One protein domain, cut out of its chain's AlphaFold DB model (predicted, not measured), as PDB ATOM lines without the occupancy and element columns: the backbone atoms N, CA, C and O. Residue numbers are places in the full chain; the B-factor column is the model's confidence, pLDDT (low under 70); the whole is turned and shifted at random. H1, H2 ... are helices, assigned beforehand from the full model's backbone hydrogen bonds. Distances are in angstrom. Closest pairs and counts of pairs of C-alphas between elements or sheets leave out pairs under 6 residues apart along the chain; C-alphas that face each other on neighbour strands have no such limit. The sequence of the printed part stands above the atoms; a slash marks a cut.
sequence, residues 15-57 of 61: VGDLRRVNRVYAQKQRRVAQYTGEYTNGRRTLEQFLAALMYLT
ATOM      1  N   VAL A  15     180.230 272.064 178.176       87.75
ATOM      2  CA  VAL A  15     180.887 273.177 178.889       87.75
ATOM      3  C   VAL A  15     180.025 274.452 178.859       87.75
ATOM      4  O   VAL A  15     180.049 275.238 179.808       87.75
ATOM      5  N   GLY A  16     179.243 274.663 177.794       90.44
ATOM      6  CA  GLY A  16     178.311 275.789 177.679       90.44
ATOM      7  C   GLY A  16     177.173 275.719 178.699       90.44
ATOM      8  O   GLY A  16     176.871 276.718 179.359       90.44
ATOM      9  N   ASP A  17     176.615 274.526 178.892       87.94
ATOM     10  CA  ASP A  17     175.561 274.262 179.874       87.94
ATOM     11  C   ASP A  17     176.046 274.527 181.301       87.94
ATOM     12  O   ASP A  17     175.415 275.266 182.065       87.94
ATOM     13  N   LEU A  18     177.234 274.014 181.628       88.38
ATOM     14  CA  LEU A  18     177.879 274.234 182.920       88.38
ATOM     15  C   LEU A  18     178.181 275.716 183.166       88.38
ATOM     16  O   LEU A  18     177.926 276.225 184.257       88.38
ATOM     17  N   ARG A  19     178.662 276.451 182.152       92.00
ATOM     18  CA  ARG A  19     178.891 277.905 182.255       92.00
ATOM     19  C   ARG A  19     177.605 278.668 182.562       92.00
ATOM     20  O   ARG A  19     177.627 279.600 183.370       92.00
ATOM     21  N   ARG A  20     176.481 278.282 181.951       89.44
ATOM     22  CA  ARG A  20     175.180 278.921 182.192       89.44
ATOM     23  C   ARG A  20     174.686 278.670 183.617       89.44
ATOM     24  O   ARG A  20     174.282 279.623 184.285       89.44
ATOM     25  N   VAL A  21     174.778 277.431 184.102       86.62
ATOM     26  CA  VAL A  21     174.417 277.075 185.487       86.62
ATOM     27  C   VAL A  21     175.322 277.791 186.488       86.62
ATOM     28  O   VAL A  21     174.824 278.398 187.436       86.62
ATOM     29  N   ASN A  22     176.633 277.813 186.244       88.62
ATOM     30  CA  ASN A  22     177.592 278.473 187.126       88.62
ATOM     31  C   ASN A  22     177.340 279.989 187.223       88.62
ATOM     32  O   ASN A  22     177.438 280.570 188.299       88.62
ATOM     33  N   ARG A  23     176.924 280.646 186.130       90.81
ATOM     34  CA  ARG A  23     176.560 282.074 186.156       90.81
ATOM     35  C   ARG A  23     175.348 282.349 187.053       90.81
ATOM     36  O   ARG A  23     175.367 283.307 187.826       90.81
ATOM     37  N   VAL A  24     174.314 281.511 186.970       89.06
ATOM     38  CA  VAL A  24     173.120 281.613 187.830       89.06
ATOM     39  C   VAL A  24     173.481 281.315 189.284       89.06
ATOM     40  O   VAL A  24     173.066 282.043 190.187       89.06
ATOM     41  N   TYR A  25     174.299 280.289 189.516       88.38
ATOM     42  CA  TYR A  25     174.795 279.938 190.842       88.38
ATOM     43  C   TYR A  25     175.589 281.089 191.470       88.38
ATOM     44  O   TYR A  25     175.268 281.518 192.575       88.38
ATOM     45  N   ALA A  26     176.546 281.670 190.743       89.69
ATOM     46  CA  ALA A  26     177.337 282.807 191.205       89.69
ATOM     47  C   ALA A  26     176.468 284.031 191.544       89.69
ATOM     48  O   ALA A  26     176.727 284.731 192.522       89.69
ATOM     49  N   GLN A  27     175.402 284.287 190.777       90.06
ATOM     50  CA  GLN A  27     174.459 285.363 191.084       90.06
ATOM     51  C   GLN A  27     173.674 285.090 192.374       90.06
ATOM     52  O   GLN A  27     173.509 285.996 193.194       90.06
ATOM     53  N   LYS A  28     173.210 283.851 192.575       89.06
ATOM     54  CA  LYS A  28     172.526 283.447 193.811       89.06
ATOM     55  C   LYS A  28     173.461 283.528 195.018       89.06
ATOM     56  O   LYS A  28     173.068 284.093 196.032       89.06
ATOM     57  N   GLN A  29     174.705 283.070 194.877       84.69
ATOM     58  CA  GLN A  29     175.744 283.173 195.907       84.69
ATOM     59  C   GLN A  29     175.998 284.626 196.323       84.69
ATOM     60  O   GLN A  29     176.031 284.927 197.512       84.69
ATOM     61  N   ARG A  30     176.079 285.557 195.362       89.12
ATOM     62  CA  ARG A  30     176.212 286.992 195.669       89.12
ATOM     63  C   ARG A  30     175.023 287.537 196.456       89.12
ATOM     64  O   ARG A  30     175.235 288.277 197.409       89.12
ATOM     65  N   ARG A  31     173.791 287.167 196.091       85.69
ATOM     66  CA  ARG A  31     172.592 287.597 196.830       85.69
ATOM     67  C   ARG A  31     172.585 287.046 198.253       85.69
ATOM     68  O   ARG A  31     172.332 287.804 199.178       85.69
ATOM     69  N   VAL A  32     172.909 285.765 198.436       82.81
ATOM     70  CA  VAL A  32     173.021 285.154 199.771       82.81
ATOM     71  C   VAL A  32     174.073 285.885 200.604       82.81
ATOM     72  O   VAL A  32     173.755 286.333 201.696       82.81
ATOM     73  N   ALA A  33     175.273 286.111 200.063       82.00
ATOM     74  CA  ALA A  33     176.335 286.833 200.765       82.00
ATOM     75  C   ALA A  33     175.932 288.269 201.148       82.00
ATOM     76  O   ALA A  33     176.254 288.724 202.241       82.00
ATOM     77  N   GLN A  34     175.195 288.974 200.282       80.00
ATOM     78  CA  GLN A  34     174.653 290.303 200.585       80.00
ATOM     79  C   GLN A  34     173.629 290.250 201.719       80.00
ATOM     80  O   GLN A  34     173.732 291.020 202.667       80.00
ATOM     81  N   TYR A  35     172.672 289.321 201.666       71.81
ATOM     82  CA  TYR A  35     171.680 289.179 202.730       71.81
ATOM     83  C   TYR A  35     172.308 288.747 204.062       71.81
ATOM     84  O   TYR A  35     171.899 289.240 205.110       71.81
ATOM     85  N   THR A  36     173.319 287.874 204.036       71.81
ATOM     86  CA  THR A  36     174.074 287.483 205.233       71.81
ATOM     87  C   THR A  36     174.898 288.649 205.781       71.81
ATOM     88  O   THR A  36     174.932 288.835 206.992       71.81
ATOM     89  N   GLY A  37     175.508 289.467 204.919       74.00
ATOM     90  CA  GLY A  37     176.237 290.672 205.330       74.00
ATOM     91  C   GLY A  37     175.337 291.752 205.941       74.00
ATOM     92  O   GLY A  37     175.724 292.409 206.900       74.00
ATOM     93  N   GLU A  38     174.116 291.919 205.429       61.12
ATOM     94  CA  GLU A  38     173.102 292.820 206.002       61.12
ATOM     95  C   GLU A  38     172.589 292.326 207.368       61.12
ATOM     96  O   GLU A  38     172.286 293.136 208.248       61.12
ATOM     97  N   TYR A  39     172.536 291.004 207.565       55.75
ATOM     98  CA  TYR A  39     172.197 290.375 208.843       55.75
ATOM     99  C   TYR A  39     173.315 290.545 209.886       55.75
ATOM    100  O   TYR A  39     173.045 290.942 211.017       55.75
ATOM    101  N   THR A  40     174.581 290.313 209.517       59.84
ATOM    102  CA  THR A  40     175.721 290.448 210.443       59.84
ATOM    103  C   THR A  40     176.075 291.899 210.768       59.84
ATOM    104  O   THR A  40     176.543 292.165 211.872       59.84
ATOM    105  N   ASN A  41     175.799 292.851 209.869       63.41
ATOM    106  CA  ASN A  41     175.944 294.288 210.141       63.41
ATOM    107  C   ASN A  41     174.777 294.889 210.951       63.41
ATOM    108  O   ASN A  41     174.729 296.106 211.127       63.41
ATOM    109  N   GLY A  42     173.813 294.079 211.414       61.97
ATOM    110  CA  GLY A  42     172.698 294.538 212.254       61.97
ATOM    111  C   GLY A  42     171.706 295.477 211.555       61.97
ATOM    112  O   GLY A  42     170.865 296.080 212.217       61.97
ATOM    113  N   ARG A  43     171.793 295.619 210.223       63.44
ATOM    114  CA  ARG A  43     170.919 296.487 209.414       63.44
ATOM    115  C   ARG A  43     169.554 295.863 209.129       63.44
ATOM    116  O   ARG A  43     168.600 296.592 208.873       63.44
ATOM    117  N   ARG A  44     169.456 294.531 209.187       66.00
ATOM    118  CA  ARG A  44     168.198 293.778 209.114       66.00
ATOM    119  C   ARG A  44     168.014 292.888 210.330       66.00
ATOM    120  O   ARG A  44     168.937 292.190 210.738       66.00
ATOM    121  N   THR A  45     166.792 292.849 210.855       75.38
ATOM    122  CA  THR A  45     166.411 291.877 211.885       75.38
ATOM    123  C   THR A  45     166.304 290.470 211.285       75.38
ATOM    124  O   THR A  45     166.047 290.307 210.087       75.38
ATOM    125  N   LEU A  46     166.480 289.435 212.116       69.75
ATOM    126  CA  LEU A  46     166.339 288.027 211.715       69.75
ATOM    127  C   LEU A  46     165.006 287.763 210.989       69.75
ATOM    128  O   LEU A  46     164.979 287.071 209.974       69.75
ATOM    129  N   GLU A  47     163.918 288.387 211.443       68.94
ATOM    130  CA  GLU A  47     162.598 288.304 210.806       68.94
ATOM    131  C   GLU A  47     162.580 288.861 209.376       68.94
ATOM    132  O   GLU A  47     162.006 288.246 208.482       68.94
ATOM    133  N   GLN A  48     163.248 289.988 209.112       71.75
ATOM    134  CA  GLN A  48     163.323 290.569 207.764       71.75
ATOM    135  C   GLN A  48     164.173 289.725 206.808       71.75
ATOM    136  O   GLN A  48     163.959 289.743 205.591       71.75
ATOM    137  N   PHE A  49     165.162 289.005 207.339       72.50
ATOM    138  CA  PHE A  49     165.939 288.038 206.571       72.50
ATOM    139  C   PHE A  49     165.082 286.814 206.215       72.50
ATOM    140  O   PHE A  49     164.994 286.455 205.042       72.50
ATOM    141  N   LEU A  50     164.374 286.240 207.194       74.38
ATOM    142  CA  LEU A  50     163.472 285.102 206.988       74.38
ATOM    143  C   LEU A  50     162.318 285.435 206.029       74.38
ATOM    144  O   LEU A  50     162.038 284.658 205.119       74.38
ATOM    145  N   ALA A  51     161.708 286.616 206.154       75.19
ATOM    146  CA  ALA A  51     160.659 287.072 205.243       75.19
ATOM    147  C   ALA A  51     161.164 287.199 203.795       75.19
ATOM    148  O   ALA A  51     160.494 286.770 202.858       75.19
ATOM    149  N   ALA A  52     162.370 287.739 203.590       73.25
ATOM    150  CA  ALA A  52     162.949 287.853 202.251       73.25
ATOM    151  C   ALA A  52     163.291 286.489 201.632       73.25
ATOM    152  O   ALA A  52     163.165 286.329 200.420       73.25
ATOM    153  N   LEU A  53     163.691 285.508 202.447       72.12
ATOM    154  CA  LEU A  53     163.892 284.135 201.985       72.12
ATOM    155  C   LEU A  53     162.574 283.465 201.585       72.12
ATOM    156  O   LEU A  53     162.535 282.821 200.540       72.12
ATOM    157  N   MET A  54     161.500 283.683 202.349       78.88
ATOM    158  CA  MET A  54     160.165 283.152 202.042       78.88
ATOM    159  C   MET A  54     159.637 283.657 200.688       78.88
ATOM    160  O   MET A  54     159.089 282.887 199.909       78.88
ATOM    161  N   TYR A  55     159.863 284.932 200.353       63.53
ATOM    162  CA  TYR A  55     159.480 285.498 199.048       63.53
ATOM    163  C   TYR A  55     160.346 285.010 197.872       63.53
ATOM    164  O   TYR A  55     159.966 285.176 196.712       63.53
ATOM    165  N   LEU A  56     161.522 284.434 198.138       62.94
ATOM    166  CA  LEU A  56     162.421 283.888 197.111       62.94
ATOM    167  C   LEU A  56     162.144 282.411 196.798       62.94
ATOM    168  O   LEU A  56     162.655 281.902 195.796       62.94
ATOM    169  N   THR A  57     161.344 281.737 197.622       59.25
ATOM    170  CA  THR A  57     160.759 280.427 197.333       59.25
ATOM    171  C   THR A  57     159.369 280.631 196.730       59.25
ATOM    172  O   THR A  57     158.445 280.949 197.475       59.25
TER     173      THR A  57
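What this domain is: This is residues 15 to 57 of the 61 residues of an uncharacterized protein of Trichinella spiralis (UniProt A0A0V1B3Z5). A long helix, H1, and a shorter one, H2, make a lopsided, loosely closed helical hairpin: the chain turns at the end of H1, and H2 folds back along the later part of H1 with a gap between them that widens away from the turn. The first part of H1, residues 15 to 31, stands free and sticks out as a long arm. The printed part has 43 residues with two named helices, H1 then H2, and no named strand; its class is all helix. It is loose, with a radius of gyration of the C-alphas of 13.2 A, and flat, spanning 40 by 21 by 7 A.

Where its parts are: H1 runs from Val 15 to Thr 40, 36.3 A from first to last C-alpha, beginning at C-alpha 15 at (180.887, 273.177, 178.889) and ending at C-alpha 40 at (175.721, 290.448, 210.443). After residues 41 to 45, H2 takes residues 46 to 56, 15.7 A from first to last C-alpha, and ends at C-alpha 56 at (162.421, 283.888, 197.111).

How they stand to each other: H1 and H2 form a helical hairpin, two helices that follow each other and run opposite ways, here at a shallow tilt of 25 degrees. They only just touch, with 3 pairs of C-alphas within 8 A, and H1 does so with residues 35 to 39 alone. The closest C-alphas of the two are those of Tyr 39 and Leu 46, 6.9 A apart, while the centres are 17.2 A apart. In H1 and H2 every O i to N i+4 pair is within hydrogen-bond range.

The domain as a whole: The two C-alphas farthest apart are those of Val 15 and Thr 45, at 40.6 A. The printed part has no cut, and the link from H1 to H2 is tight. The mean pLDDT of the printed part is 77.2; residues 38 to 44, 46 to 47 and 55 to 57 are under 70.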